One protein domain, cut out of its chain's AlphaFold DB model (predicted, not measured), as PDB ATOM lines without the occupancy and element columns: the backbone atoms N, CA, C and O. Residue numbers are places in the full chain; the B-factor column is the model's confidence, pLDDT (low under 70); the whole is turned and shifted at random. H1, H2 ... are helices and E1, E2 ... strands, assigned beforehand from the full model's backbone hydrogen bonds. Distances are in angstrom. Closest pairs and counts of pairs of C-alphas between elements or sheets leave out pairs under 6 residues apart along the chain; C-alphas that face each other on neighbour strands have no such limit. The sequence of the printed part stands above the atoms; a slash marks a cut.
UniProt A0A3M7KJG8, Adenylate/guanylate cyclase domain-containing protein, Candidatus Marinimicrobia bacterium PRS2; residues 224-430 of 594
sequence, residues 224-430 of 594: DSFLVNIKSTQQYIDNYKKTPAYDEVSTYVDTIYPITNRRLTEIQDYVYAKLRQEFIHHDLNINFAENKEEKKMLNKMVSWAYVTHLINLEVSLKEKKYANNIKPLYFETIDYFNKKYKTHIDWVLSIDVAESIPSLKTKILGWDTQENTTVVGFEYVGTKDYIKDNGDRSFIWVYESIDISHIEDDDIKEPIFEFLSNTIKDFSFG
ATOM      1  N   ASP A 224     -41.923 -49.557 -45.704       65.62
ATOM      2  CA  ASP A 224     -41.136 -48.343 -45.950       65.62
ATOM      3  C   ASP A 224     -39.991 -48.473 -46.992       65.62
ATOM      4  O   ASP A 224     -38.884 -48.942 -46.714       65.62
ATOM      5  N   SER A 225     -40.261 -48.036 -48.226       79.81
ATOM      6  CA  SER A 225     -39.326 -48.074 -49.357       79.81
ATOM      7  C   SER A 225     -38.572 -46.749 -49.519       79.81
ATOM      8  O   SER A 225     -39.172 -45.682 -49.660       79.81
ATOM      9  N   PHE A 226     -37.242 -46.818 -49.544       86.88
ATOM     10  CA  PHE A 226     -36.341 -45.666 -49.552       86.88
ATOM     11  C   PHE A 226     -35.571 -45.552 -50.869       86.88
ATOM     12  O   PHE A 226     -35.151 -46.552 -51.451       86.88
ATOM     13  N   LEU A 227     -35.302 -44.323 -51.304       90.06
ATOM     14  CA  LEU A 227     -34.398 -43.995 -52.403       90.06
ATOM     15  C   LEU A 227     -33.315 -43.042 -51.895       90.06
ATOM     16  O   LEU A 227     -33.580 -41.866 -51.643       90.06
ATOM     17  N   VAL A 228     -32.098 -43.558 -51.731       91.38
ATOM     18  CA  VAL A 228     -30.973 -42.848 -51.109       91.38
ATOM     19  C   VAL A 228     -30.069 -42.237 -52.178       91.38
ATOM     20  O   VAL A 228     -29.650 -42.912 -53.123       91.38
ATOM     21  N   ASN A 229     -29.739 -40.955 -52.015       91.44
ATOM     22  CA  ASN A 229     -28.906 -40.209 -52.950       91.44
ATOM     23  C   ASN A 229     -27.946 -39.239 -52.247       91.44
ATOM     24  O   ASN A 229     -28.326 -38.130 -51.872       91.44
ATOM     25  N   ILE A 230     -26.675 -39.625 -52.166       89.56
ATOM     26  CA  ILE A 230     -25.568 -38.740 -51.786       89.56
ATOM     27  C   ILE A 230     -25.072 -38.042 -53.057       89.56
ATOM     28  O   ILE A 230     -24.694 -38.722 -54.015       89.56
ATOM     29  N   LYS A 231     -25.051 -36.708 -53.102       87.62
ATOM     30  CA  LYS A 231     -24.619 -35.931 -54.280       87.62
ATOM     31  C   LYS A 231     -23.723 -34.754 -53.898       87.62
ATOM     32  O   LYS A 231     -23.737 -34.282 -52.775       87.62
ATOM     33  N   SER A 232     -22.955 -34.273 -54.870       87.00
ATOM     34  CA  SER A 232     -22.111 -33.081 -54.769       87.00
ATOM     35  C   SER A 232     -22.202 -32.345 -56.097       87.00
ATOM     36  O   SER A 232     -21.921 -32.929 -57.147       87.00
ATOM     37  N   THR A 233     -22.694 -31.104 -56.089       86.69
ATOM     38  CA  THR A 233     -22.931 -30.343 -57.325       86.69
ATOM     39  C   THR A 233     -22.720 -28.847 -57.126       86.69
ATOM     40  O   THR A 233     -23.056 -28.286 -56.085       86.69
ATOM     41  N   GLN A 234     -22.248 -28.164 -58.174       87.12
ATOM     42  CA  GLN A 234     -22.205 -26.699 -58.183       87.12
ATOM     43  C   GLN A 234     -23.617 -26.094 -58.075       87.12
ATOM     44  O   GLN A 234     -23.802 -25.094 -57.396       87.12
ATOM     45  N   GLN A 235     -24.629 -26.744 -58.667       85.69
ATOM     46  CA  GLN A 235     -26.030 -26.315 -58.597       85.69
ATOM     47  C   GLN A 235     -26.576 -26.287 -57.160       85.69
ATOM     48  O   GLN A 235     -27.330 -25.374 -56.828       85.69
ATOM     49  N   TYR A 236     -26.210 -27.255 -56.310       82.94
ATOM     50  CA  TYR A 236     -26.531 -27.222 -54.880       82.94
ATOM     51  C   TYR A 236     -25.900 -25.999 -54.222       82.94
ATOM     52  O   TYR A 236     -26.618 -25.173 -53.672       82.94
ATOM     53  N   ILE A 237     -24.586 -25.831 -54.363       83.06
ATOM     54  CA  ILE A 237     -23.832 -24.747 -53.720       83.06
ATOM     55  C   ILE A 237     -24.351 -23.377 -54.163       83.06
ATOM     56  O   ILE A 237     -24.572 -22.498 -53.334       83.06
ATOM     57  N   ASP A 238     -24.608 -23.199 -55.458       86.44
ATOM     58  CA  ASP A 238     -25.160 -21.966 -56.011       86.44
ATOM     59  C   ASP A 238     -26.569 -21.677 -55.482       86.44
ATOM     60  O   ASP A 238     -26.976 -20.518 -55.455       86.44
ATOM     61  N   ASN A 239     -27.343 -22.695 -55.092       83.44
ATOM     62  CA  ASN A 239     -28.673 -22.557 -54.495       83.44
ATOM     63  C   ASN A 239     -28.610 -22.325 -52.981       83.44
ATOM     64  O   ASN A 239     -29.263 -21.401 -52.501       83.44
ATOM     65  N   TYR A 240     -27.780 -23.083 -52.261       78.69
ATOM     66  CA  TYR A 240     -27.502 -22.920 -50.835       78.69
ATOM     67  C   TYR A 240     -27.011 -21.499 -50.526       78.69
ATOM     68  O   TYR A 240     -27.564 -20.848 -49.643       78.69
ATOM     69  N   LYS A 241     -26.114 -20.950 -51.363       82.75
ATOM     70  CA  LYS A 241     -25.613 -19.556 -51.321       82.75
ATOM     71  C   LYS A 241     -26.671 -18.448 -51.463       82.75
ATOM     72  O   LYS A 241     -26.320 -17.274 -51.429       82.75
ATOM     73  N   LYS A 242     -27.945 -18.795 -51.668       82.19
ATOM     74  CA  LYS A 242     -29.078 -17.853 -51.687       82.19
ATOM     75  C   LYS A 242     -29.944 -17.949 -50.421       82.19
ATOM     76  O   LYS A 242     -30.846 -17.136 -50.244       82.19
ATOM     77  N   THR A 243     -29.739 -18.972 -49.592       76.19
ATOM     78  CA  THR A 243     -30.571 -19.278 -48.420       76.19
ATOM     79  C   THR A 243     -30.072 -18.544 -47.170       76.19
ATOM     80  O   THR A 243     -28.863 -18.359 -47.044       76.19
ATOM     81  N   PRO A 244     -30.953 -18.209 -46.205       71.06
ATOM     82  CA  PRO A 244     -30.534 -17.592 -44.940       71.06
ATOM     83  C   PRO A 244     -29.510 -18.422 -44.147       71.06
ATOM     84  O   PRO A 244     -28.645 -17.860 -43.487       71.06
ATOM     85  N   ALA A 245     -29.546 -19.755 -44.272       67.56
ATOM     86  CA  ALA A 245     -28.560 -20.642 -43.651       67.56
ATOM     87  C   ALA A 245     -27.127 -20.398 -44.170       67.56
ATOM     88  O   ALA A 245     -26.161 -20.566 -43.428       67.56
ATOM     89  N   TYR A 246     -26.968 -19.956 -45.425       72.81
ATOM     90  CA  TYR A 246     -25.659 -19.536 -45.923       72.81
ATOM     91  C   TYR A 246     -25.243 -18.161 -45.398       72.81
ATOM     92  O   TYR A 246     -24.049 -17.951 -45.216       72.81
ATOM     93  N   ASP A 247     -26.168 -17.236 -45.120       71.06
ATOM     94  CA  ASP A 247     -25.800 -15.923 -44.566       71.06
ATOM     95  C   ASP A 247     -25.068 -16.092 -43.220       71.06
ATOM     96  O   ASP A 247     -24.024 -15.475 -43.006       71.06
ATOM     97  N   GLU A 248     -25.529 -17.017 -42.373       65.50
ATOM     98  CA  GLU A 248     -24.879 -17.395 -41.108       65.50
ATOM     99  C   GLU A 248     -23.486 -18.022 -41.337       65.50
ATOM    100  O   GLU A 248     -22.475 -17.516 -40.831       65.50
ATOM    101  N   VAL A 249     -23.408 -19.075 -42.165       65.94
ATOM    102  CA  VAL A 249     -22.163 -19.812 -42.469       65.94
ATOM    103  C   VAL A 249     -21.126 -18.946 -43.202       65.94
ATOM    104  O   VAL A 249     -19.922 -19.088 -42.971       65.94
ATOM    105  N   SER A 250     -21.556 -17.988 -44.027       68.12
ATOM    106  CA  SER A 250     -20.674 -17.072 -44.768       68.12
ATOM    107  C   SER A 250     -19.801 -16.202 -43.858       68.12
ATOM    108  O   SER A 250     -18.744 -15.732 -44.274       68.12
ATOM    109  N   THR A 251     -20.186 -16.033 -42.588       66.75
ATOM    110  CA  THR A 251     -19.378 -15.300 -41.600       66.75
ATOM    111  C   THR A 251     -18.179 -16.097 -41.062       66.75
ATOM    112  O   THR A 251     -17.367 -15.526 -40.315       66.75
ATOM    113  N   TYR A 252     -18.066 -17.375 -41.458       63.38
ATOM    114  CA  TYR A 252     -17.024 -18.330 -41.068       63.38
ATOM    115  C   TYR A 252     -16.351 -19.058 -42.251       63.38
ATOM    116  O   TYR A 252     -15.356 -19.754 -42.035       63.38
ATOM    117  N   VAL A 253     -16.838 -18.913 -43.487       68.38
ATOM    118  CA  VAL A 253     -16.389 -19.694 -44.658       68.38
ATOM    119  C   VAL A 253     -16.143 -18.783 -45.864       68.38
ATOM    120  O   VAL A 253     -17.071 -18.155 -46.368       68.38
ATOM    121  N   ASP A 254     -14.906 -18.758 -46.373       69.19
ATOM    122  CA  ASP A 254     -14.516 -17.912 -47.516       69.19
ATOM    123  C   ASP A 254     -14.990 -18.491 -48.862       69.19
ATOM    124  O   ASP A 254     -15.226 -17.755 -49.822       69.19
ATOM    125  N   THR A 255     -15.091 -19.820 -48.992       74.38
ATOM    126  CA  THR A 255     -15.500 -20.488 -50.241       74.38
ATOM    127  C   THR A 255     -16.048 -21.889 -49.979       74.38
ATOM    128  O   THR A 255     -15.434 -22.666 -49.261       74.38
ATOM    129  N   ILE A 256     -17.159 -22.233 -50.641       76.88
ATOM    130  CA  ILE A 256     -17.725 -23.592 -50.729       76.88
ATOM    131  C   ILE A 256     -17.631 -24.070 -52.188       76.88
ATOM    132  O   ILE A 256     -18.001 -23.299 -53.090       76.88
ATOM    133  N   TYR A 257     -17.171 -25.308 -52.410       82.25
ATOM    134  CA  TYR A 257     -16.980 -25.959 -53.718       82.25
ATOM    135  C   TYR A 257     -17.319 -27.476 -53.674       82.25
ATOM    136  O   TYR A 257     -17.405 -28.052 -52.594       82.25
ATOM    137  N   PRO A 258     -17.588 -28.161 -54.805       84.69
ATOM    138  CA  PRO A 258     -18.014 -29.570 -54.784       84.69
ATOM    139  C   PRO A 258     -16.864 -30.544 -54.456       84.69
ATOM    140  O   PRO A 258     -15.790 -30.412 -55.046       84.69
ATOM    141  N   ILE A 259     -17.104 -31.583 -53.629       83.75
ATOM    142  CA  ILE A 259     -16.160 -32.717 -53.485       83.75
ATOM    143  C   ILE A 259     -15.879 -33.362 -54.852       83.75
ATOM    144  O   ILE A 259     -16.756 -33.408 -55.723       83.75
ATOM    145  N   THR A 260     -14.671 -33.899 -55.046       84.81
ATOM    146  CA  THR A 260     -14.286 -34.503 -56.335       84.81
ATOM    147  C   THR A 260     -15.160 -35.712 -56.704       84.81
ATOM    148  O   THR A 260     -15.578 -36.483 -55.841       84.81
ATOM    149  N   ASN A 261     -15.378 -35.953 -58.006       85.06
ATOM    150  CA  ASN A 261     -16.137 -37.123 -58.490       85.06
ATOM    151  C   ASN A 261     -15.585 -38.464 -57.970       85.06
ATOM    152  O   ASN A 261     -16.348 -39.412 -57.791       85.06
ATOM    153  N   ARG A 262     -14.265 -38.549 -57.741       83.81
ATOM    154  CA  ARG A 262     -13.620 -39.730 -57.162       83.81
ATOM    155  C   ARG A 262     -14.061 -39.912 -55.706       83.81
ATOM    156  O   ARG A 262     -14.667 -40.933 -55.405       83.81
ATOM    157  N   ARG A 263     -13.862 -38.887 -54.870       83.75
ATOM    158  CA  ARG A 263     -14.256 -38.878 -53.451       83.75
ATOM    159  C   ARG A 263     -15.755 -39.141 -53.270       83.75
ATOM    160  O   ARG A 263     -16.142 -39.938 -52.425       83.75
ATOM    161  N   LEU A 264     -16.600 -38.554 -54.124       86.38
ATOM    162  CA  LEU A 264     -18.047 -38.812 -54.135       86.38
ATOM    163  C   LEU A 264     -18.368 -40.283 -54.433       86.38
ATOM    164  O   LEU A 264     -19.278 -40.836 -53.825       86.38
ATOM    165  N   THR A 265     -17.636 -40.919 -55.351       88.19
ATOM    166  CA  THR A 265     -17.830 -42.342 -55.672       88.19
ATOM    167  C   THR A 265     -17.360 -43.229 -54.518       88.19
ATOM    168  O   THR A 265     -18.087 -44.127 -54.117       88.19
ATOM    169  N   GLU A 266     -16.207 -42.925 -53.915       88.31
ATOM    170  CA  GLU A 266     -15.671 -43.644 -52.748       88.31
ATOM    171  C   GLU A 266     -16.614 -43.555 -51.526       88.31
ATOM    172  O   GLU A 266     -16.799 -44.546 -50.820       88.31
ATOM    173  N   ILE A 267     -17.285 -42.412 -51.324       87.44
ATOM    174  CA  ILE A 267     -18.345 -42.244 -50.312       87.44
ATOM    175  C   ILE A 267     -19.613 -43.031 -50.684       87.44
ATOM    176  O   ILE A 267     -20.138 -43.768 -49.849       87.44
ATOM    177  N   GLN A 268     -20.108 -42.901 -51.922       91.31
ATOM    178  CA  GLN A 268     -21.305 -43.615 -52.386       91.31
ATOM    179  C   GLN A 268     -21.145 -45.134 -52.260       91.31
ATOM    180  O   GLN A 268     -22.018 -45.794 -51.700       91.31
ATOM    181  N   ASP A 269     -20.035 -45.694 -52.740       92.19
ATOM    182  CA  ASP A 269     -19.814 -47.140 -52.746       92.19
ATOM    183  C   ASP A 269     -19.704 -47.701 -51.318       92.19
ATOM    184  O   ASP A 269     -20.289 -48.751 -51.037       92.19
ATOM    185  N   TYR A 270     -19.050 -46.978 -50.396       92.94
ATOM    186  CA  TYR A 270     -18.987 -47.349 -48.977       92.94
ATOM    187  C   TYR A 270     -20.374 -47.330 -48.322       92.94
ATOM    188  O   TYR A 270     -20.844 -48.352 -47.815       92.94
ATOM    189  N   VAL A 271     -21.057 -46.179 -48.354       92.00
ATOM    190  CA  VAL A 271     -22.317 -45.987 -47.622       92.00
ATOM    191  C   VAL A 271     -23.423 -46.865 -48.202       92.00
ATOM    192  O   VAL A 271     -24.162 -47.501 -47.454       92.00
ATOM    193  N   TYR A 272     -23.520 -46.985 -49.528       94.62
ATOM    194  CA  TYR A 272     -24.537 -47.831 -50.156       94.62
ATOM    195  C   TYR A 272     -24.264 -49.328 -49.918       94.62
ATOM    196  O   TYR A 272     -25.207 -50.119 -49.890       94.62
ATOM    197  N   ALA A 273     -23.005 -49.750 -49.733       93.12
ATOM    198  CA  ALA A 273     -22.688 -51.111 -49.295       93.12
ATOM    199  C   ALA A 273     -23.084 -51.345 -47.828       93.12
ATOM    200  O   ALA A 273     -23.810 -52.304 -47.556       93.12
ATOM    201  N   LYS A 274     -22.691 -50.448 -46.911       93.25
ATOM    202  CA  LYS A 274     -23.057 -50.515 -45.486       93.25
ATOM    203  C   LYS A 274     -24.575 -50.523 -45.270       93.25
ATOM    204  O   LYS A 274     -25.074 -51.412 -44.591       93.25
ATOM    205  N   LEU A 275     -25.327 -49.619 -45.906       91.44
ATOM    206  CA  LEU A 275     -26.796 -49.578 -45.807       91.44
ATOM    207  C   LEU A 275     -27.457 -50.862 -46.331       91.44
ATOM    208  O   LEU A 275     -28.389 -51.368 -45.711       91.44
ATOM    209  N   ARG A 276     -26.963 -51.430 -47.441       89.44
ATOM    210  CA  ARG A 276     -27.458 -52.727 -47.932       89.44
ATOM    211  C   ARG A 276     -27.166 -53.868 -46.963       89.44
ATOM    212  O   ARG A 276     -27.987 -54.768 -46.877       89.44
ATOM    213  N   GLN A 277     -26.034 -53.842 -46.260       84.50
ATOM    214  CA  GLN A 277     -25.690 -54.847 -45.252       84.50
ATOM    215  C   GLN A 277     -26.545 -54.703 -43.983       84.50
ATOM    216  O   GLN A 277     -27.049 -55.703 -43.485       84.50
ATOM    217  N   GLU A 278     -26.743 -53.478 -43.492       83.56
ATOM    218  CA  GLU A 278     -27.545 -53.169 -42.299       83.56
ATOM    219  C   GLU A 278     -29.005 -53.632 -42.455       83.56
ATOM    220  O   GLU A 278     -29.586 -54.271 -41.574       83.56
ATOM    221  N   PHE A 279     -29.602 -53.355 -43.617       78.94
ATOM    222  CA  PHE A 279     -31.020 -53.610 -43.861       78.94
ATOM    223  C   PHE A 279     -31.317 -54.940 -44.583       78.94
ATOM    224  O   PHE A 279     -32.479 -55.237 -44.827       78.94
ATOM    225  N   ILE A 280     -30.321 -55.808 -44.831       73.00
ATOM    226  CA  ILE A 280     -30.491 -57.093 -45.559       73.00
ATOM    227  C   ILE A 280     -31.435 -58.109 -44.886       73.00
ATOM    228  O   ILE A 280     -31.902 -59.053 -45.525       73.00
ATOM    229  N   HIS A 281     -31.687 -57.952 -43.586       57.06
ATOM    230  CA  HIS A 281     -32.581 -58.803 -42.791       57.06
ATOM    231  C   HIS A 281     -33.823 -58.056 -42.278       57.06
ATOM    232  O   HIS A 281     -34.559 -58.583 -41.447       57.06
ATOM    233  N   HIS A 282     -34.057 -56.846 -42.784       57.91
ATOM    234  CA  HIS A 282     -35.245 -56.047 -42.523       57.91
ATOM    235  C   HIS A 282     -36.142 -56.070 -43.772       57.91
ATOM    236  O   HIS A 282     -35.638 -56.065 -44.893       57.91
ATOM    237  N   ASP A 283     -37.467 -56.060 -43.603       64.25
ATOM    238  CA  ASP A 283     -38.440 -56.034 -44.714       64.25
ATOM    239  C   ASP A 283     -38.558 -54.621 -45.353       64.25
ATOM    240  O   ASP A 283     -39.662 -54.102 -45.529       64.25
ATOM    241  N   LEU A 284     -37.416 -53.989 -45.661       72.69
ATOM    242  CA  LEU A 284     -37.271 -52.626 -46.195       72.69
ATOM    243  C   LEU A 284     -36.608 -52.634 -47.580       72.69
ATOM    244  O   LEU A 284     -35.638 -53.357 -47.814       72.69
ATOM    245  N   ASN A 285     -37.064 -51.766 -48.484       80.19
ATOM    246  CA  ASN A 285     -36.478 -51.630 -49.824       80.19
ATOM    247  C   ASN A 285     -35.551 -50.406 -49.899       80.19
ATOM    248  O   ASN A 285     -36.031 -49.291 -50.084       80.19
ATOM    249  N   ILE A 286     -34.229 -50.590 -49.793       88.38
ATOM    250  CA  ILE A 286     -33.257 -49.484 -49.912       88.38
ATOM    251  C   ILE A 286     -32.699 -49.408 -51.344       88.38
ATOM    252  O   ILE A 286     -31.932 -50.272 -51.778       88.38
ATOM    253  N   ASN A 287     -33.080 -48.360 -52.080       91.44
ATOM    254  CA  ASN A 287     -32.796 -48.171 -53.506       91.44
ATOM    255  C   ASN A 287     -31.758 -47.063 -53.761       91.44
ATOM    256  O   ASN A 287     -31.627 -46.123 -52.977       91.44
ATOM    257  N   PHE A 288     -31.050 -47.145 -54.894       92.75
ATOM    258  CA  PHE A 288     -29.963 -46.230 -55.273       92.75
ATOM    259  C   PHE A 288     -29.874 -46.084 -56.801       92.75
ATOM    260  O   PHE A 288     -30.137 -47.041 -57.528       92.75
ATOM    261  N   ALA A 289     -29.413 -44.934 -57.301       90.38
ATOM    262  CA  ALA A 289     -29.168 -44.746 -58.733       90.38
ATOM    263  C   ALA A 289     -27.959 -45.555 -59.248       90.38
ATOM    264  O   ALA A 289     -26.817 -45.354 -58.825       90.38
ATOM    265  N   GLU A 290     -28.213 -46.419 -60.230       86.94
ATOM    266  CA  GLU A 290     -27.255 -47.373 -60.807       86.94
ATOM    267  C   GLU A 290     -26.484 -46.793 -62.000       86.94
ATOM    268  O   GLU A 290     -25.364 -47.217 -62.280       86.94
ATOM    269  N   ASN A 291     -27.064 -45.827 -62.721       88.69
ATOM    270  CA  ASN A 291     -26.477 -45.281 -63.948       88.69
ATOM    271  C   ASN A 291     -26.387 -43.745 -63.965       88.69
ATOM    272  O   ASN A 291     -26.918 -43.035 -63.111       88.69
ATOM    273  N   LYS A 292     -25.667 -43.219 -64.965       85.62
ATOM    274  CA  LYS A 292     -25.343 -41.789 -65.076       85.62
ATOM    275  C   LYS A 292     -26.569 -40.892 -65.278       85.62
ATOM    276  O   LYS A 292     -26.564 -39.770 -64.781       85.62
ATOM    277  N   GLU A 293     -27.593 -41.359 -65.990       89.25
ATOM    278  CA  GLU A 293     -28.802 -40.564 -66.226       89.25
ATOM    279  C   GLU A 293     -29.720 -40.577 -64.994       89.25
ATOM    280  O   GLU A 293     -30.235 -39.527 -64.628       89.25
ATOM    281  N   GLU A 294     -29.802 -41.693 -64.263       91.00
ATOM    282  CA  GLU A 294     -30.463 -41.763 -62.948       91.00
ATOM    283  C   GLU A 294     -29.827 -40.811 -61.924       91.00
ATOM    284  O   GLU A 294     -30.521 -39.980 -61.335       91.00
ATOM    285  N   LYS A 295     -28.491 -40.845 -61.771       87.62
ATOM    286  CA  LYS A 295     -27.763 -39.897 -60.902       87.62
ATOM    287  C   LYS A 295     -27.993 -38.443 -61.345       87.62
ATOM    288  O   LYS A 295     -28.135 -37.550 -60.518       87.62
ATOM    289  N   LYS A 296     -28.103 -38.189 -62.653       86.81
ATOM    290  CA  LYS A 296     -28.405 -36.868 -63.238       86.81
ATOM    291  C   LYS A 296     -29.873 -36.441 -63.090       86.81
ATOM    292  O   LYS A 296     -30.137 -35.246 -63.180       86.81
ATOM    293  N   MET A 297     -30.817 -37.355 -62.862       87.88
ATOM    294  CA  MET A 297     -32.194 -37.015 -62.481       87.88
ATOM    295  C   MET A 297     -32.242 -36.575 -61.017       87.88
ATOM    296  O   MET A 297     -32.653 -35.450 -60.739       87.88
ATOM    297  N   LEU A 298     -31.703 -37.393 -60.106       85.75
ATOM    298  CA  LEU A 298     -31.640 -37.082 -58.671       85.75
ATOM    299  C   LEU A 298     -30.824 -35.813 -58.379       85.75
ATOM    300  O   LEU A 298     -31.219 -35.002 -57.548       85.75
ATOM    301  N   ASN A 299     -29.753 -35.549 -59.132       85.50
ATOM    302  CA  ASN A 299     -28.972 -34.315 -58.992       85.50
ATOM    303  C   ASN A 299     -29.724 -33.025 -59.374       85.50
ATOM    304  O   ASN A 299     -29.214 -31.939 -59.103       85.50
ATOM    305  N   LYS A 300     -30.914 -33.104 -59.990       82.62
ATOM    306  CA  LYS A 300     -31.772 -31.926 -60.208       82.62
ATOM    307  C   LYS A 300     -32.637 -31.591 -58.987       82.62
ATOM    308  O   LYS A 300     -33.084 -30.451 -58.891       82.62
ATOM    309  N   MET A 301     -32.901 -32.557 -58.100       81.12
ATOM    310  CA  MET A 301     -33.663 -32.341 -56.866       81.12
ATOM    311  C   MET A 301     -32.928 -31.336 -55.974       81.12
ATOM    312  O   MET A 301     -31.704 -31.402 -55.834       81.12
ATOM    313  N   VAL A 302     -33.673 -30.397 -55.393       76.88
ATOM    314  CA  VAL A 302     -33.140 -29.226 -54.685       76.88
ATOM    315  C   VAL A 302     -33.462 -29.270 -53.198       76.88
ATOM    316  O   VAL A 302     -34.495 -29.780 -52.780       76.88
ATOM    317  N   SER A 303     -32.565 -28.722 -52.394       72.00
ATOM    318  CA  SER A 303     -32.631 -28.840 -50.946       72.00
ATOM    319  C   SER A 303     -33.759 -27.996 -50.318       72.00
ATOM    320  O   SER A 303     -34.271 -27.052 -50.937       72.00
ATOM    321  N   TRP A 304     -34.202 -28.351 -49.107       68.50
ATOM    322  CA  TRP A 304     -35.380 -27.740 -48.478       68.50
ATOM    323  C   TRP A 304     -35.143 -26.283 -48.072       68.50
ATOM    324  O   TRP A 304     -36.051 -25.459 -48.214       68.50
ATOM    325  N   ALA A 305     -33.924 -25.922 -47.665       68.31
ATOM    326  CA  ALA A 305     -33.547 -24.534 -47.424       68.31
ATOM    327  C   ALA A 305     -33.719 -23.686 -48.697       68.31
ATOM    328  O   ALA A 305     -34.216 -22.557 -48.631       68.31
ATOM    329  N   TYR A 306     -33.405 -24.238 -49.879       75.19
ATOM    330  CA  TYR A 306     -33.636 -23.544 -51.146       75.19
ATOM    331  C   TYR A 306     -35.117 -23.501 -51.545       75.19
ATOM    332  O   TYR A 306     -35.579 -22.460 -52.009       75.19
ATOM    333  N   VAL A 307     -35.892 -24.570 -51.322       71.31
ATOM    334  CA  VAL A 307     -37.358 -24.544 -51.520       71.31
ATOM    335  C   VAL A 307     -38.005 -23.475 -50.632       71.31
ATOM    336  O   VAL A 307     -38.772 -22.651 -51.130       71.31
ATOM    337  N   THR A 308     -37.621 -23.416 -49.358       68.56
ATOM    338  CA  THR A 308     -38.079 -22.416 -48.383       68.56
ATOM    339  C   THR A 308     -37.677 -21.000 -48.797       68.56
ATOM    340  O   THR A 308     -38.510 -20.096 -48.788       68.56
ATOM    341  N   HIS A 309     -36.438 -20.794 -49.256       74.38
ATOM    342  CA  HIS A 309     -35.996 -19.518 -49.829       74.38
ATOM    343  C   HIS A 309     -36.847 -19.095 -51.041       74.38
ATOM    344  O   HIS A 309     -37.249 -17.934 -51.127       74.38
ATOM    345  N   LEU A 310     -37.170 -20.015 -51.960       70.38
ATOM    346  CA  LEU A 310     -38.035 -19.707 -53.104       70.38
ATOM    347  C   LEU A 310     -39.456 -19.324 -52.667       70.38
ATOM    348  O   LEU A 310     -39.987 -18.340 -53.175       70.38
ATOM    349  N   ILE A 311     -40.040 -20.044 -51.705       65.50
ATOM    350  CA  ILE A 311     -41.362 -19.732 -51.138       65.50
ATOM    351  C   ILE A 311     -41.349 -18.353 -50.454       65.50
ATOM    352  O   ILE A 311     -42.241 -17.540 -50.690       65.50
ATOM    353  N   ASN A 312     -40.303 -18.046 -49.681       65.00
ATOM    354  CA  ASN A 312     -40.167 -16.776 -48.966       65.00
ATOM    355  C   ASN A 312     -39.957 -15.581 -49.916       65.00
ATOM    356  O   ASN A 312     -40.522 -14.513 -49.681       65.00
ATOM    357  N   LEU A 313     -39.236 -15.753 -51.033       62.38
ATOM    358  CA  LEU A 313     -39.211 -14.754 -52.114       62.38
ATOM    359  C   LEU A 313     -40.604 -14.560 -52.746       62.38
ATOM    360  O   LEU A 313     -41.000 -13.434 -53.067       62.38
ATOM    361  N   GLU A 314     -41.367 -15.643 -52.917       54.34
ATOM    362  CA  GLU A 314     -42.697 -15.627 -53.538       54.34
ATOM    363  C   GLU A 314     -43.818 -15.061 -52.646       54.34
ATOM    364  O   GLU A 314     -44.911 -14.810 -53.161       54.34
ATOM    365  N   VAL A 315     -43.533 -14.682 -51.392       48.75
ATOM    366  CA  VAL A 315     -44.397 -13.784 -50.588       48.75
ATOM    367  C   VAL A 315     -44.645 -12.448 -51.317       48.75
ATOM    368  O   VAL A 315     -45.674 -11.808 -51.112       48.75
ATOM    369  N   SER A 316     -43.758 -12.060 -52.243       47.78
ATOM    370  CA  SER A 316     -43.973 -10.925 -53.152       47.78
ATOM    371  C   SER A 316     -44.748 -11.257 -54.444       47.78
ATOM    372  O   SER A 316     -45.379 -10.361 -55.005       47.78
ATOM    373  N   LEU A 317     -44.716 -12.508 -54.945       40.19
ATOM    374  CA  LEU A 317     -45.150 -12.867 -56.314       40.19
ATOM    375  C   LEU A 317     -45.723 -14.302 -56.517       40.19
ATOM    376  O   LEU A 317     -45.545 -14.886 -57.584       40.19
ATOM    377  N   LYS A 318     -46.518 -14.827 -55.573       46.28
ATOM    378  CA  LYS A 318     -47.445 -15.979 -55.750       46.28
ATOM    379  C   LYS A 318     -46.852 -17.274 -56.357       46.28
ATOM    380  O   LYS A 318     -47.023 -17.496 -57.554       46.28
ATOM    381  N   GLU A 319     -46.317 -18.162 -55.509       52.06
ATOM    382  CA  GLU A 319     -46.284 -19.655 -55.592       52.06
ATOM    383  C   GLU A 319     -45.772 -20.381 -56.869       52.06
ATOM    384  O   GLU A 319     -45.645 -21.612 -56.896       52.06
ATOM    385  N   LYS A 320     -45.524 -19.669 -57.969       55.16
ATOM    386  CA  LYS A 320     -45.428 -20.234 -59.321       55.16
ATOM    387  C   LYS A 320     -44.139 -20.991 -59.573       55.16
ATOM    388  O   LYS A 320     -44.151 -21.953 -60.339       55.16
ATOM    389  N   LYS A 321     -43.012 -20.566 -59.007       58.78
ATOM    390  CA  LYS A 321     -41.708 -21.160 -59.312       58.78
ATOM    391  C   LYS A 321     -41.591 -22.545 -58.689       58.78
ATOM    392  O   LYS A 321     -41.150 -23.462 -59.384       58.78
ATOM    393  N   TYR A 322     -42.056 -22.707 -57.447       63.66
ATOM    394  CA  TYR A 322     -42.180 -24.014 -56.798       63.66
ATOM    395  C   TYR A 322     -43.187 -24.908 -57.538       63.66
ATOM    396  O   TYR A 322     -42.816 -25.994 -57.994       63.66
ATOM    397  N   ALA A 323     -44.419 -24.424 -57.740       63.22
ATOM    398  CA  ALA A 323     -45.501 -25.212 -58.335       63.22
ATOM    399  C   ALA A 323     -45.220 -25.664 -59.781       63.22
ATOM    400  O   ALA A 323     -45.488 -26.815 -60.113       63.22
ATOM    401  N   ASN A 324     -44.651 -24.792 -60.624       66.38
ATOM    402  CA  ASN A 324     -44.499 -25.064 -62.059       66.38
ATOM    403  C   ASN A 324     -43.165 -25.728 -62.440       66.38
ATOM    404  O   ASN A 324     -43.084 -26.290 -63.526       66.38
ATOM    405  N   ASN A 325     -42.113 -25.638 -61.610       69.50
ATOM    406  CA  ASN A 325     -40.766 -26.105 -61.991       69.50
ATOM    407  C   ASN A 325     -40.154 -27.121 -61.016       69.50
ATOM    408  O   ASN A 325     -39.384 -27.973 -61.449       69.50
ATOM    409  N   ILE A 326     -40.458 -27.033 -59.715       71.88
ATOM    410  CA  ILE A 326     -39.876 -27.933 -58.704       71.88
ATOM    411  C   ILE A 326     -40.795 -29.130 -58.457       71.88
ATOM    412  O   ILE A 326     -40.342 -30.270 -58.539       71.88
ATOM    413  N   LYS A 327     -42.095 -28.894 -58.228       70.69
ATOM    414  CA  LYS A 327     -43.062 -29.972 -57.952       70.69
ATOM    415  C   LYS A 327     -43.125 -31.042 -59.067       70.69
ATOM    416  O   LYS A 327     -43.078 -32.220 -58.716       70.69
ATOM    417  N   PRO A 328     -43.169 -30.701 -60.377       76.69
ATOM    418  CA  PRO A 328     -43.246 -31.707 -61.443       76.69
ATOM    419  C   PRO A 328     -41.975 -32.555 -61.542       76.69
ATOM    420  O   PRO A 328     -42.055 -33.773 -61.632       76.69
ATOM    421  N   LEU A 329     -40.804 -31.920 -61.424       77.44
ATOM    422  CA  LEU A 329     -39.494 -32.570 -61.478       77.44
ATOM    423  C   LEU A 329     -39.330 -33.676 -60.420       77.44
ATOM    424  O   LEU A 329     -38.709 -34.707 -60.690       77.44
ATOM    425  N   TYR A 330     -39.874 -33.467 -59.218       77.31
ATOM    426  CA  TYR A 330     -39.861 -34.481 -58.164       77.31
ATOM    427  C   TYR A 330     -40.749 -35.674 -58.525       77.31
ATOM    428  O   TYR A 330     -40.277 -36.807 -58.445       77.31
ATOM    429  N   PHE A 331     -41.983 -35.433 -58.982       80.31
ATOM    430  CA  PHE A 331     -42.886 -36.502 -59.424       80.31
ATOM    431  C   PHE A 331     -42.312 -37.288 -60.610       80.31
ATOM    432  O   PHE A 331     -42.188 -38.500 -60.507       80.31
ATOM    433  N   GLU A 332     -41.842 -36.621 -61.671       85.44
ATOM    434  CA  GLU A 332     -41.188 -37.265 -62.825       85.44
ATOM    435  C   GLU A 332     -40.034 -38.195 -62.411       85.44
ATOM    436  O   GLU A 332     -39.837 -39.264 -62.994       85.44
ATOM    437  N   THR A 333     -39.265 -37.787 -61.399       84.88
ATOM    438  CA  THR A 333     -38.131 -38.562 -60.889       84.88
ATOM    439  C   THR A 333     -38.601 -39.745 -60.040       84.88
ATOM    440  O   THR A 333     -38.131 -40.861 -60.250       84.88
ATOM    441  N   ILE A 334     -39.546 -39.536 -59.121       82.62
ATOM    442  CA  ILE A 334     -40.102 -40.598 -58.268       82.62
ATOM    443  C   ILE A 334     -40.846 -41.638 -59.117       82.62
ATOM    444  O   ILE A 334     -40.623 -42.832 -58.944       82.62
ATOM    445  N   ASP A 335     -41.637 -41.217 -60.102       85.19
ATOM    446  CA  ASP A 335     -42.420 -42.111 -60.964       85.19
ATOM    447  C   ASP A 335     -41.541 -42.968 -61.878       85.19
ATOM    448  O   ASP A 335     -41.858 -44.133 -62.142       85.19
ATOM    449  N   TYR A 336     -40.387 -42.441 -62.302       91.06
ATOM    450  CA  TYR A 336     -39.357 -43.235 -62.964       91.06
ATOM    451  C   TYR A 336     -38.855 -44.376 -62.063       91.06
ATOM    452  O   TYR A 336     -38.800 -45.527 -62.508       91.06
ATOM    453  N   PHE A 337     -38.520 -44.091 -60.800       87.25
ATOM    454  CA  PHE A 337     -38.007 -45.106 -59.875       87.25
ATOM    455  C   PHE A 337     -39.099 -46.074 -59.393       87.25
ATOM    456  O   PHE A 337     -38.849 -47.280 -59.375       87.25
ATOM    457  N   ASN A 338     -40.323 -45.597 -59.138       82.75
ATOM    458  CA  ASN A 338     -41.493 -46.438 -58.860       82.75
ATOM    459  C   ASN A 338     -41.668 -47.496 -59.965       82.75
ATOM    460  O   ASN A 338     -41.717 -48.702 -59.715       82.75
ATOM    461  N   LYS A 339     -41.656 -47.045 -61.227       86.94
ATOM    462  CA  LYS A 339     -41.777 -47.902 -62.413       86.94
ATOM    463  C   LYS A 339     -40.581 -48.835 -62.621       86.94
ATOM    464  O   LYS A 339     -40.768 -49.957 -63.095       86.94
ATOM    465  N   LYS A 340     -39.364 -48.392 -62.283       88.38
ATOM    466  CA  LYS A 340     -38.140 -49.207 -62.348       88.38
ATOM    467  C   LYS A 340     -38.209 -50.385 -61.373       88.38
ATOM    468  O   LYS A 340     -38.004 -51.525 -61.786       88.38
ATOM    469  N   TYR A 341     -38.505 -50.107 -60.105       81.44
ATOM    470  CA  TYR A 341     -38.457 -51.094 -59.024       81.44
ATOM    471  C   TYR A 341     -39.778 -51.856 -58.819       81.44
ATOM    472  O   TYR A 341     -39.781 -52.895 -58.164       81.44
ATOM    473  N   LYS A 342     -40.884 -51.399 -59.428       77.81
ATOM    474  CA  LYS A 342     -42.249 -51.953 -59.283       77.81
ATOM    475  C   LYS A 342     -42.758 -51.944 -57.837       77.81
ATOM    476  O   LYS A 342     -43.503 -52.829 -57.420       77.81
ATOM    477  N   THR A 343     -42.346 -50.926 -57.095       72.19
ATOM    478  CA  THR A 343     -42.782 -50.603 -55.735       72.19
ATOM    479  C   THR A 343     -43.077 -49.110 -55.680       72.19
ATOM    480  O   THR A 343     -42.624 -48.360 -56.543       72.19
ATOM    481  N   HIS A 344     -43.798 -48.660 -54.659       75.31
ATOM    482  CA  HIS A 344     -43.728 -47.255 -54.277       75.31
ATOM    483  C   HIS A 344     -42.336 -46.952 -53.695       75.31
ATOM    484  O   HIS A 344     -41.689 -47.845 -53.136       75.31
ATOM    485  N   ILE A 345     -41.878 -45.715 -53.843       77.88
ATOM    486  CA  ILE A 345     -40.810 -45.103 -53.052       77.88
ATOM    487  C   ILE A 345     -41.510 -44.184 -52.053       77.88
ATOM    488  O   ILE A 345     -41.924 -43.082 -52.412       77.88
ATOM    489  N   ASP A 346     -41.662 -44.646 -50.813       70.69
ATOM    490  CA  ASP A 346     -42.280 -43.873 -49.734       70.69
ATOM    491  C   ASP A 346     -41.407 -42.679 -49.327       70.69
ATOM    492  O   ASP A 346     -41.933 -41.633 -48.956       70.69
ATOM    493  N   TRP A 347     -40.077 -42.820 -49.412       78.62
ATOM    494  CA  TRP A 347     -39.109 -41.823 -48.954       78.62
ATOM    495  C   TRP A 347     -37.962 -41.609 -49.950       78.62
ATOM    496  O   TRP A 347     -37.200 -42.529 -50.250       78.62
ATOM    497  N   VAL A 348     -37.748 -40.369 -50.394       84.00
ATOM    498  CA  VAL A 348     -36.500 -39.956 -51.061       84.00
ATOM    499  C   VAL A 348     -35.596 -39.276 -50.039       84.00
ATOM    500  O   VAL A 348     -35.974 -38.238 -49.495       84.00
ATOM    501  N   LEU A 349     -34.413 -39.851 -49.800       85.44
ATOM    502  CA  LEU A 349     -33.393 -39.334 -48.885       85.44
ATOM    503  C   LEU A 349     -32.234 -38.734 -49.691       85.44
ATOM    504  O   LEU A 349     -31.398 -39.463 -50.233       85.44
ATOM    505  N   SER A 350     -32.180 -37.406 -49.782       84.94
ATOM    506  CA  SER A 350     -31.071 -36.694 -50.431       84.94
ATOM    507  C   SER A 350     -30.106 -36.153 -49.381       84.94
ATOM    508  O   SER A 350     -30.539 -35.455 -48.471       84.94
ATOM    509  N   ILE A 351     -28.808 -36.408 -49.564       83.56
ATOM    510  CA  ILE A 351     -27.719 -35.730 -48.848       83.56
ATOM    511  C   ILE A 351     -26.885 -34.957 -49.865       83.56
ATOM    512  O   ILE A 351     -26.331 -35.535 -50.805       83.56
ATOM    513  N   ASP A 352     -26.812 -33.645 -49.678       81.12
ATOM    514  CA  ASP A 352     -25.923 -32.756 -50.420       81.12
ATOM    515  C   ASP A 352     -24.573 -32.616 -49.701       81.12
ATOM    516  O   ASP A 352     -24.533 -32.355 -48.505       81.12
ATOM    517  N   VAL A 353     -23.468 -32.793 -50.431       81.06
ATOM    518  CA  VAL A 353     -22.087 -32.816 -49.919       81.06
ATOM    519  C   VAL A 353     -21.251 -31.748 -50.626       81.06
ATOM    520  O   VAL A 353     -21.245 -31.682 -51.859       81.06
ATOM    521  N   ALA A 354     -20.500 -30.941 -49.876       78.81
ATOM    522  CA  ALA A 354     -19.580 -29.941 -50.422       78.81
ATOM    523  C   ALA A 354     -18.323 -29.790 -49.553       78.81
ATOM    524  O   ALA A 354     -18.376 -30.002 -48.352       78.81
ATOM    525  N   GLU A 355     -17.204 -29.395 -50.155       78.00
ATOM    526  CA  GLU A 355     -15.989 -28.980 -49.449       78.00
ATOM    527  C   GLU A 355     -16.036 -27.470 -49.190       78.00
ATOM    528  O   GLU A 355     -16.632 -26.714 -49.969       78.00
ATOM    529  N   SER A 356     -15.393 -26.996 -48.122       73.81
ATOM    530  CA  SER A 356     -15.295 -25.558 -47.885       73.81
ATOM    531  C   SER A 356     -14.024 -25.120 -47.163       73.81
ATOM    532  O   SER A 356     -13.406 -25.880 -46.421       73.81
ATOM    533  N   ILE A 357     -13.626 -23.875 -47.439       71.62
ATOM    534  CA  ILE A 357     -12.420 -23.226 -46.923       71.62
ATOM    535  C   ILE A 357     -12.829 -22.315 -45.753       71.62
ATOM    536  O   ILE A 357     -13.502 -21.304 -46.000       71.62
ATOM    537  N   PRO A 358     -12.437 -22.617 -44.501       65.94
ATOM    538  CA  PRO A 358     -12.756 -21.767 -43.359       65.94
ATOM    539  C   PRO A 358     -12.046 -20.414 -43.473       65.94
ATOM    540  O   PRO A 358     -10.876 -20.337 -43.862       65.94
ATOM    541  N   SER A 359     -12.776 -19.348 -43.137       66.62
ATOM    542  CA  SER A 359     -12.339 -17.969 -43.354       66.62
ATOM    543  C   SER A 359     -11.095 -17.599 -42.552       66.62
ATOM    544  O   SER A 359     -10.848 -18.145 -41.472       66.62
ATOM    545  N   LEU A 360     -10.353 -16.588 -43.012       65.19
ATOM    546  CA  LEU A 360      -9.236 -16.028 -42.238       65.19
ATOM    547  C   LEU A 360      -9.668 -15.592 -40.821       65.19
ATOM    548  O   LEU A 360      -8.907 -15.753 -39.870       65.19
ATOM    549  N   LYS A 361     -10.902 -15.096 -40.657       59.91
ATOM    550  CA  LYS A 361     -11.488 -14.756 -39.350       59.91
ATOM    551  C   LYS A 361     -11.656 -16.004 -38.470       59.91
ATOM    552  O   LYS A 361     -11.293 -15.956 -37.301       59.91
ATOM    553  N   THR A 362     -12.148 -17.110 -39.025       62.38
ATOM    554  CA  THR A 362     -12.296 -18.402 -38.324       62.38
ATOM    555  C   THR A 362     -10.940 -18.926 -37.862       62.38
ATOM    556  O   THR A 362     -10.764 -19.202 -36.678       62.38
ATOM    557  N   LYS A 363      -9.949 -18.943 -38.765       60.28
ATOM    558  CA  LYS A 363      -8.574 -19.381 -38.469       60.28
ATOM    559  C   LYS A 363      -7.887 -18.519 -37.399       60.28
ATOM    560  O   LYS A 363      -7.095 -19.033 -36.621       60.28
ATOM    561  N   ILE A 364      -8.197 -17.220 -37.330       53.94
ATOM    562  CA  ILE A 364      -7.680 -16.304 -36.294       53.94
ATOM    563  C   ILE A 364      -8.389 -16.483 -34.941       53.94
ATOM    564  O   ILE A 364      -7.771 -16.259 -33.902       53.94
ATOM    565  N   LEU A 365      -9.668 -16.875 -34.925       51.97
ATOM    566  CA  LEU A 365     -10.461 -17.018 -33.695       51.97
ATOM    567  C   LEU A 365     -10.239 -18.344 -32.946       51.97
ATOM    568  O   LEU A 365     -10.818 -18.526 -31.877       51.97
ATOM    569  N   GLY A 366      -9.389 -19.238 -33.457       46.78
ATOM    570  CA  GLY A 366      -8.918 -20.410 -32.714       46.78
ATOM    571  C   GLY A 366      -9.984 -21.473 -32.438       46.78
ATOM    572  O   GLY A 366      -9.826 -22.261 -31.510       46.78
ATOM    573  N   TRP A 367     -11.063 -21.504 -33.224       46.34
ATOM    574  CA  TRP A 367     -11.893 -22.706 -33.337       46.34
ATOM    575  C   TRP A 367     -11.034 -23.780 -34.017       46.34
ATOM    576  O   TRP A 367     -10.272 -23.438 -34.923       46.34
ATOM    577  N   ASP A 368     -11.098 -25.033 -33.556       45.00
ATOM    578  CA  ASP A 368     -10.069 -26.048 -33.842       45.00
ATOM    579  C   ASP A 368     -10.144 -26.608 -35.275       45.00
ATOM    580  O   ASP A 368     -10.587 -27.725 -35.541       45.00
ATOM    581  N   THR A 369      -9.742 -25.768 -36.226       46.50
ATOM    582  CA  THR A 369      -9.559 -26.098 -37.632       46.50
ATOM    583  C   THR A 369      -8.068 -26.313 -37.876       46.50
ATOM    584  O   THR A 369      -7.331 -25.340 -38.076       46.50
ATOM    585  N   GLN A 370      -7.609 -27.574 -37.910       47.47
ATOM    586  CA  GLN A 370      -6.287 -27.903 -38.470       47.47
ATOM    587  C   GLN A 370      -6.169 -27.240 -39.857       47.47
ATOM    588  O   GLN A 370      -7.170 -27.155 -40.568       47.47
ATOM    589  N   GLU A 371      -4.989 -26.763 -40.272       45.41
ATOM    590  CA  GLU A 371      -4.869 -25.726 -41.325       45.41
ATOM    591  C   GLU A 371      -5.563 -26.033 -42.677       45.41
ATOM    592  O   GLU A 371      -5.918 -25.092 -43.403       45.41
ATOM    593  N   ASN A 372      -5.807 -27.318 -42.972       46.84
ATOM    594  CA  ASN A 372      -6.462 -27.852 -44.173       46.84
ATOM    595  C   ASN A 372      -7.853 -28.496 -43.930       46.84
ATOM    596  O   ASN A 372      -8.310 -29.250 -44.783       46.84
ATOM    597  N   THR A 373      -8.519 -28.274 -42.789       45.81
ATOM    598  CA  THR A 373      -9.809 -28.935 -42.485       45.81
ATOM    599  C   THR A 373     -10.923 -28.513 -43.440       45.81
ATOM    600  O   THR A 373     -11.325 -27.349 -43.504       45.81
ATOM    601  N   THR A 374     -11.443 -29.504 -44.158       50.41
ATOM    602  CA  THR A 374     -12.593 -29.380 -45.042       50.41
ATOM    603  C   THR A 374     -13.881 -29.402 -44.225       50.41
ATOM    604  O   THR A 374     -14.346 -30.471 -43.835       50.41
ATOM    605  N   VAL A 375     -14.512 -28.250 -43.999       50.00
ATOM    606  CA  VAL A 375     -15.852 -28.243 -43.390       50.00
ATOM    607  C   VAL A 375     -16.860 -28.741 -44.426       50.00
ATOM    608  O   VAL A 375     -17.132 -28.050 -45.415       50.00
ATOM    609  N   VAL A 376     -17.394 -29.946 -44.206       51.09
ATOM    610  CA  VAL A 376     -18.384 -30.582 -45.084       51.09
ATOM    611  C   VAL A 376     -19.785 -30.456 -44.496       51.09
ATOM    612  O   VAL A 376     -20.240 -31.297 -43.731       51.09
ATOM    613  N   GLY A 377     -20.489 -29.389 -44.868       52.12
ATOM    614  CA  GLY A 377     -21.891 -29.213 -44.493       52.12
ATOM    615  C   GLY A 377     -22.807 -30.147 -45.286       52.12
ATOM    616  O   GLY A 377     -22.826 -30.078 -46.521       52.12
ATOM    617  N   PHE A 378     -23.591 -30.972 -44.587       59.53
ATOM    618  CA  PHE A 378     -24.673 -31.753 -45.183       59.53
ATOM    619  C   PHE A 378     -26.010 -31.025 -45.066       59.53
ATOM    620  O   PHE A 378     -26.460 -30.724 -43.961       59.53
ATOM    621  N   GLU A 379     -26.704 -30.837 -46.191       54.94
ATOM    622  CA  GLU A 379     -28.151 -30.616 -46.149       54.94
ATOM    623  C   GLU A 379     -28.856 -31.948 -46.426       54.94
ATOM    624  O   GLU A 379     -28.666 -32.551 -47.490       54.94
ATOM    625  N   TYR A 380     -29.649 -32.413 -45.459       57.91
ATOM    626  CA  TYR A 380     -30.477 -33.600 -45.608       57.91
ATOM    627  C   TYR A 380     -31.927 -33.217 -45.910       57.91
ATOM    628  O   TYR A 380     -32.503 -32.296 -45.328       57.91
ATOM    629  N   VAL A 381     -32.527 -33.967 -46.831       56.25
ATOM    630  CA  VAL A 381     -33.952 -33.894 -47.135       56.25
ATOM    631  C   VAL A 381     -34.534 -35.298 -47.155       56.25
ATOM    632  O   VAL A 381     -34.218 -36.091 -48.047       56.25
ATOM    633  N   GLY A 382     -35.442 -35.558 -46.217       56.81
ATOM    634  CA  GLY A 382     -36.411 -36.641 -46.295       56.81
ATOM    635  C   GLY A 382     -37.669 -36.139 -46.991       56.81
ATOM    636  O   GLY A 382     -38.367 -35.275 -46.466       56.81
ATOM    637  N   THR A 383     -37.974 -36.669 -48.173       56.03
ATOM    638  CA  THR A 383     -39.186 -36.307 -48.928       56.03
ATOM    639  C   THR A 383     -40.128 -37.499 -48.983       56.03
ATOM    640  O   THR A 383     -39.791 -38.494 -49.625       56.03
ATOM    641  N   LYS A 384     -41.297 -37.399 -48.338       57.88
ATOM    642  CA  LYS A 384     -42.361 -38.411 -48.413       57.88
ATOM    643  C   LYS A 384     -43.419 -38.018 -49.428       57.88
ATOM    644  O   LYS A 384     -44.012 -36.945 -49.308       57.88
ATOM    645  N   ASP A 385     -43.649 -38.888 -50.402       61.03
ATOM    646  CA  ASP A 385     -44.766 -38.784 -51.342       61.03
ATOM    647  C   ASP A 385     -46.071 -39.177 -50.628       61.03
ATOM    648  O   ASP A 385     -46.097 -40.128 -49.844       61.03
ATOM    649  N   TYR A 386     -47.149 -38.422 -50.837       54.00
ATOM    650  CA  TYR A 386     -48.463 -38.761 -50.286       54.00
ATOM    651  C   TYR A 386     -49.609 -38.168 -51.107       54.00
ATOM    652  O   TYR A 386     -49.459 -37.159 -51.798       54.00
ATOM    653  N   ILE A 387     -50.786 -38.779 -50.990       51.88
ATOM    654  CA  ILE A 387     -52.033 -38.296 -51.588       51.88
ATOM    655  C   ILE A 387     -52.863 -37.634 -50.484       51.88
ATOM    656  O   ILE A 387     -53.062 -38.217 -49.418       51.88
ATOM    657  N   LYS A 388     -53.325 -36.403 -50.719       43.72
ATOM    658  CA  LYS A 388     -54.238 -35.677 -49.821       43.72
ATOM    659  C   LYS A 388     -55.675 -36.194 -49.929       43.72
ATOM    660  O   LYS A 388     -56.059 -36.746 -50.954       43.72
ATOM    661  N   ASP A 389     -56.509 -35.880 -48.938       39.00
ATOM    662  CA  ASP A 389     -57.944 -36.229 -48.896       39.00
ATOM    663  C   ASP A 389     -58.750 -35.796 -50.142       39.00
ATOM    664  O   ASP A 389     -59.798 -36.365 -50.437       39.00
ATOM    665  N   ASN A 390     -58.280 -34.782 -50.879       47.19
ATOM    666  CA  ASN A 390     -58.894 -34.294 -52.117       47.19
ATOM    667  C   ASN A 390     -58.343 -34.951 -53.402       47.19
ATOM    668  O   ASN A 390     -58.723 -34.533 -54.493       47.19
ATOM    669  N   GLY A 391     -57.441 -35.930 -53.284       44.91
ATOM    670  CA  GLY A 391     -56.740 -36.577 -54.396       44.91
ATOM    671  C   GLY A 391     -55.443 -35.886 -54.839       44.91
ATOM    672  O   GLY A 391     -54.713 -36.445 -55.650       44.91
ATOM    673  N   ASP A 392     -55.096 -34.702 -54.315       57.09
ATOM    674  CA  ASP A 392     -53.856 -34.027 -54.722       57.09
ATOM    675  C   ASP A 392     -52.617 -34.735 -54.161       57.09
ATOM    676  O   ASP A 392     -52.340 -34.687 -52.957       57.09
ATOM    677  N   ARG A 393     -51.787 -35.281 -55.053       58.06
ATOM    678  CA  ARG A 393     -50.435 -35.737 -54.717       58.06
ATOM    679  C   ARG A 393     -49.569 -34.578 -54.206       58.06
ATOM    680  O   ARG A 393     -49.577 -33.465 -54.759       58.06
ATOM    681  N   SER A 394     -48.813 -34.806 -53.140       58.81
ATOM    682  CA  SER A 394     -48.075 -33.784 -52.396       58.81
ATOM    683  C   SER A 394     -46.867 -34.381 -51.663       58.81
ATOM    684  O   SER A 394     -46.645 -35.585 -51.703       58.81
ATOM    685  N   PHE A 395     -46.071 -33.526 -51.017       58.88
ATOM    686  CA  PHE A 395     -44.837 -33.922 -50.336       58.88
ATOM    687  C   PHE A 395     -44.835 -33.470 -48.880       58.88
ATOM    688  O   PHE A 395     -45.128 -32.303 -48.606       58.88
ATOM    689  N   ILE A 396     -44.482 -34.373 -47.965       56.22
ATOM    690  CA  ILE A 396     -44.019 -34.005 -46.621       56.22
ATOM    691  C   ILE A 396     -42.498 -33.897 -46.697       56.22
ATOM    692  O   ILE A 396     -41.839 -34.782 -47.244       56.22
ATOM    693  N   TRP A 397     -41.957 -32.806 -46.167       57.75
ATOM    694  CA  TRP A 397     -40.522 -32.559 -46.099       57.75
ATOM    695  C   TRP A 397     -40.097 -32.667 -44.638       57.75
ATOM    696  O   TRP A 397     -40.581 -31.910 -43.797       57.75
ATOM    697  N   VAL A 398     -39.212 -33.615 -44.345       57.44
ATOM    698  CA  VAL A 398     -38.490 -33.702 -43.077       57.44
ATOM    699  C   VAL A 398     -37.103 -33.125 -43.323       57.44
ATOM    700  O   VAL A 398     -36.392 -33.556 -44.233       57.44
ATOM    701  N   TYR A 399     -36.760 -32.111 -42.537       53.88
ATOM    702  CA  TYR A 399     -35.489 -31.408 -42.613       53.88
ATOM    703  C   TYR A 399     -34.708 -31.642 -41.332       53.88
ATOM    704  O   TYR A 399     -35.187 -31.323 -40.245       53.88
ATOM    705  N   GLU A 400     -33.491 -32.136 -41.499       53.66
ATOM    706  CA  GLU A 400     -32.463 -32.182 -40.472       53.66
ATOM    707  C   GLU A 400     -31.139 -31.759 -41.111       53.66
ATOM    708  O   GLU A 400     -30.949 -31.841 -42.328       53.66
ATOM    709  N   SER A 401     -30.218 -31.288 -40.282       52.66
ATOM    710  CA  SER A 401     -28.875 -30.889 -40.689       52.66
ATOM    711  C   SER A 401     -27.902 -31.387 -39.635       52.66
ATOM    712  O   SER A 401     -28.018 -30.993 -38.473       52.66
ATOM    713  N   ILE A 402     -26.945 -32.224 -40.032       51.00
ATOM    714  CA  ILE A 402     -25.822 -32.582 -39.165       51.00
ATOM    715  C   ILE A 402     -24.612 -31.768 -39.601       51.00
ATOM    716  O   ILE A 402     -24.154 -31.864 -40.742       51.00
ATOM    717  N   ASP A 403     -24.102 -30.976 -38.664       51.88
ATOM    718  CA  ASP A 403     -22.802 -30.340 -38.783       51.88
ATOM    719  C   ASP A 403     -21.712 -31.368 -38.441       51.88
ATOM    720  O   ASP A 403     -21.682 -31.916 -37.339       51.88
ATOM    721  N   ILE A 404     -20.834 -31.644 -39.407       52.84
ATOM    722  CA  ILE A 404     -19.647 -32.492 -39.241       52.84
ATOM    723  C   ILE A 404     -18.341 -31.713 -39.473       52.84
ATOM    724  O   ILE A 404     -17.325 -32.297 -39.849       52.84
ATOM    725  N   SER A 405     -18.353 -30.394 -39.262       49.59
ATOM    726  CA  SER A 405     -17.215 -29.475 -39.445       49.59
ATOM    727  C   SER A 405     -15.909 -29.875 -38.740       49.59
ATOM    728  O   SER A 405     -14.852 -29.349 -39.087       49.59
ATOM    729  N   HIS A 406     -15.966 -30.819 -37.798       50.44
ATOM    730  CA  HIS A 406     -14.840 -31.312 -37.002       50.44
ATOM    731  C   HIS A 406     -14.377 -32.744 -37.347       50.44
ATOM    732  O   HIS A 406     -13.562 -33.303 -36.617       50.44
ATOM    733  N   ILE A 407     -14.886 -33.366 -38.417       55.53
ATOM    734  CA  ILE A 407     -14.525 -34.745 -38.795       55.53
ATOM    735  C   ILE A 407     -13.368 -34.751 -39.803       55.53
ATOM    736  O   ILE A 407     -13.375 -33.999 -40.777       55.53
ATOM    737  N   GLU A 408     -12.366 -35.610 -39.578       55.47
ATOM    738  CA  GLU A 408     -11.189 -35.702 -40.449       55.47
ATOM    739  C   GLU A 408     -11.544 -36.179 -41.871       55.47
ATOM    740  O   GLU A 408     -12.435 -37.008 -42.086       55.47
ATOM    741  N   ASP A 409     -10.819 -35.639 -42.857       54.72
ATOM    742  CA  ASP A 409     -11.171 -35.679 -44.286       54.72
ATOM    743  C   ASP A 409     -11.333 -37.114 -44.840       54.72
ATOM    744  O   ASP A 409     -12.159 -37.360 -45.730       54.72
ATOM    745  N   ASP A 410     -10.596 -38.066 -44.262       57.66
ATOM    746  CA  ASP A 410     -10.609 -39.480 -44.628       57.66
ATOM    747  C   ASP A 410     -11.778 -40.284 -44.029       57.66
ATOM    748  O   ASP A 410     -12.136 -41.296 -44.628       57.66
ATOM    749  N   ASP A 411     -12.413 -39.884 -42.917       67.75
ATOM    750  CA  ASP A 411     -13.363 -40.747 -42.169       67.75
ATOM    751  C   ASP A 411     -14.849 -40.372 -42.285       67.75
ATOM    752  O   ASP A 411     -15.726 -41.131 -41.870       67.75
ATOM    753  N   ILE A 412     -15.152 -39.292 -43.008       75.56
ATOM    754  CA  ILE A 412     -16.497 -38.789 -43.355       75.56
ATOM    755  C   ILE A 412     -17.546 -39.839 -43.799       75.56
ATOM    756  O   ILE A 412     -18.750 -39.594 -43.726       75.56
ATOM    757  N   LYS A 413     -17.124 -41.018 -44.267       85.50
ATOM    758  CA  LYS A 413     -18.012 -42.079 -44.773       85.50
ATOM    759  C   LYS A 413     -18.873 -42.717 -43.678       85.50
ATOM    760  O   LYS A 413     -20.029 -43.035 -43.952       85.50
ATOM    761  N   GLU A 414     -18.325 -42.926 -42.479       83.62
ATOM    762  CA  GLU A 414     -19.054 -43.610 -41.402       83.62
ATOM    763  C   GLU A 414     -20.138 -42.713 -40.775       83.62
ATOM    764  O   GLU A 414     -21.277 -43.167 -40.716       83.62
ATOM    765  N   PRO A 415     -19.898 -41.419 -40.476       79.31
ATOM    766  CA  PRO A 415     -20.951 -40.492 -40.038       79.31
ATOM    767  C   PRO A 415     -22.127 -40.366 -41.021       79.31
ATOM    768  O   PRO A 415     -23.279 -40.315 -40.594       79.31
ATOM    769  N   ILE A 416     -21.875 -40.374 -42.341       83.00
ATOM    770  CA  ILE A 416     -22.957 -40.393 -43.347       83.00
ATOM    771  C   ILE A 416     -23.760 -41.700 -43.256       83.00
ATOM    772  O   ILE A 416     -24.987 -41.680 -43.382       83.00
ATOM    773  N   PHE A 417     -23.086 -42.839 -43.058       86.69
ATOM    774  CA  PHE A 417     -23.755 -44.126 -42.873       86.69
ATOM    775  C   PHE A 417     -24.562 -44.167 -41.573       86.69
ATOM    776  O   PHE A 417     -25.727 -44.549 -41.628       86.69
ATOM    777  N   GLU A 418     -23.990 -43.768 -40.437       80.75
ATOM    778  CA  GLU A 418     -24.673 -43.748 -39.140       80.75
ATOM    779  C   GLU A 418     -25.904 -42.847 -39.182       80.75
ATOM    780  O   GLU A 418     -26.991 -43.283 -38.803       80.75
ATOM    781  N   PHE A 419     -25.774 -41.638 -39.733       77.31
ATOM    782  CA  PHE A 419     -26.901 -40.729 -39.904       77.31
ATOM    783  C   PHE A 419     -28.004 -41.328 -40.785       77.31
ATOM    784  O   PHE A 419     -29.156 -41.388 -40.355       77.31
ATOM    785  N   LEU A 420     -27.683 -41.832 -41.985       82.69
ATOM    786  CA  LEU A 420     -28.689 -42.461 -42.852       82.69
ATOM    787  C   LEU A 420     -29.281 -43.734 -42.235       82.69
ATOM    788  O   LEU A 420     -30.467 -43.991 -42.408       82.69
ATOM    789  N   SER A 421     -28.485 -44.516 -41.507       80.56
ATOM    790  CA  SER A 421     -28.922 -45.724 -40.801       80.56
ATOM    791  C   SER A 421     -29.924 -45.378 -39.701       80.56
ATOM    792  O   SER A 421     -31.010 -45.955 -39.665       80.56
ATOM    793  N   ASN A 422     -29.609 -44.387 -38.864       69.75
ATOM    794  CA  ASN A 422     -30.494 -43.891 -37.812       69.75
ATOM    795  C   ASN A 422     -31.757 -43.259 -38.409       69.75
ATOM    796  O   ASN A 422     -32.850 -43.668 -38.053       69.75
ATOM    797  N   THR A 423     -31.633 -42.407 -39.427       73.12
ATOM    798  CA  THR A 423     -32.785 -41.794 -40.114       73.12
ATOM    799  C   THR A 423     -33.712 -42.834 -40.754       73.12
ATOM    800  O   THR A 423     -34.932 -42.732 -40.652       73.12
ATOM    801  N   ILE A 424     -33.164 -43.875 -41.399       74.25
ATOM    802  CA  ILE A 424     -33.966 -44.980 -41.950       74.25
ATOM    803  C   ILE A 424     -34.628 -45.773 -40.817       74.25
ATOM    804  O   ILE A 424     -35.796 -46.138 -40.951       74.25
ATOM    805  N   LYS A 425     -33.942 -46.004 -39.689       67.69
ATOM    806  CA  LYS A 425     -34.533 -46.635 -38.496       67.69
ATOM    807  C   LYS A 425     -35.646 -45.778 -37.893       67.69
ATOM    808  O   LYS A 425     -36.702 -46.316 -37.580       67.69
ATOM    809  N   ASP A 426     -35.477 -44.467 -37.801       65.06
ATOM    810  CA  ASP A 426     -36.481 -43.556 -37.257       65.06
ATOM    811  C   ASP A 426     -37.690 -43.421 -38.197       65.06
ATOM    812  O   ASP A 426     -38.830 -43.416 -37.742       65.06
ATOM    813  N   PHE A 427     -37.492 -43.444 -39.516       65.31
ATOM    814  CA  PHE A 427     -38.607 -43.402 -40.472       65.31
ATOM    815  C   PHE A 427     -39.309 -44.762 -40.643       65.31
ATOM    816  O   PHE A 427     -40.489 -44.794 -40.986       65.31
ATOM    817  N   SER A 428     -38.614 -45.879 -40.391       59.94
ATOM    818  CA  SER A 428     -39.171 -47.242 -40.493       59.94
ATOM    819  C   SER A 428     -39.735 -47.774 -39.173       59.94
ATOM    820  O   SER A 428     -40.629 -48.621 -39.174       59.94
ATOM    821  N   PHE A 429     -39.200 -47.337 -38.033       55.88
ATOM    822  CA  PHE A 429     -39.475 -47.897 -36.702       55.88
ATOM    823  C   PHE A 429     -39.734 -46.817 -35.635       55.88
ATOM    824  O   PHE A 429     -40.369 -47.106 -34.619       55.88
ATOM    825  N   GLY A 430     -39.282 -45.582 -35.869       53.50
ATOM    826  CA  GLY A 430     -39.510 -44.411 -35.018       53.50
ATOM    827  C   GLY A 430     -40.898 -43.775 -35.145       53.50
ATOM    828  O   GLY A 430     -41.175 -42.816 -34.428       53.50
TER     829      GLY A 430
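What this domain is: This is residues 224 to 430 of the 594 residues of the protein "Adenylate/guanylate cyclase domain-containing protein" of Candidatus Marinimicrobia bacterium PRS2 (UniProt A0A3M7KJG8). A twisted sheet of five strands makes the core, with H3 and H8 packed on one face and the long H6 crossing the other: three layers, helices on both faces of a sheet. Past one end, E4 runs on into E5, which pairs with E2 in a small second sheet, and H7 lies beyond it, while H5 folds against H6 in a helical hairpin. The 207 printed residues have eight named helices and seven named strands, in the order E1 H1 H2 E2 H3 E3 H4 H5 H6 E4 E5 H7 E6 E7 H8; the class is mixed, helices and strands. The large sheet, E3 E1 E4 E6 E7, is mixed and the small one antiparallel; the whole is compact, with a radius of gyration of the C-alphas of 17.7 A and spans of 56 by 49 by 33 A.

Where its parts are: The large sheet holds E3, residues 284 to 287; E1, 224 to 231, 22.3 A long, from C-alpha 224 at (-41.136, -48.343, -45.950); E4, 347 to 352; E6, 379 to 387, 25.7 A; and E7, 393 to 400, 23.2 A. The small sheet holds E2, 253 to 257, and E5, 355 to 358. The helices are H1, 234 to 240; H2, 244 to 249; H3, 261 to 278, 25.5 A; H4, 292 to 298; H5, 304 to 314; H6, 320 to 341, 31.6 A; H7, 360 to 364; and H8, 413 to 428, 22.2 A, ending with C-alpha 428 at (-39.171, -47.242, -40.493).

How they stand to each other: E1 is parallel to E3, N 226 to O 285 2.8 A, and to E4, N 229 to O 349 2.9 A. E6 is antiparallel to E4, N 348 to O 383 2.9 A, and forms a hairpin with E7, N 384 to O 396 2.9 A. H8 and H6 are on opposite faces, each at a height over the sheet of 9.1 A. H3 touches H8 at a steep tilt of 44 degrees, closest C-alphas Val 271 and Phe 417, 5.3 A. H5 touches residues 320 to 322 of H6, closest C-alphas Leu 310 and Tyr 322, 7.0 A. H5 only just touches H1 and H2, with 3 pairs of C-alphas within 8 A each. H4 only grazes the large sheet. E2 and E5 are antiparallel, N 257 to O 355 2.9 A; the closest C-alphas of E2 and H7, Val 253 and Thr 362, are 7.7 A apart. Every O i to N i+4 pair is within hydrogen-bond range in H1, H2, H3, H4, H5, H7 and H8, and 15 of 18 in H6.

The domain as a whole: The C-alphas farthest apart, of Ile 364 and Asn 390, are 56.5 A apart. The printed part has no cut; the links H7 to E6 and E7 to H8 are long. Mean pLDDT of the printed part is 71.4, and 91 residues are under 70, among them 358 to 411.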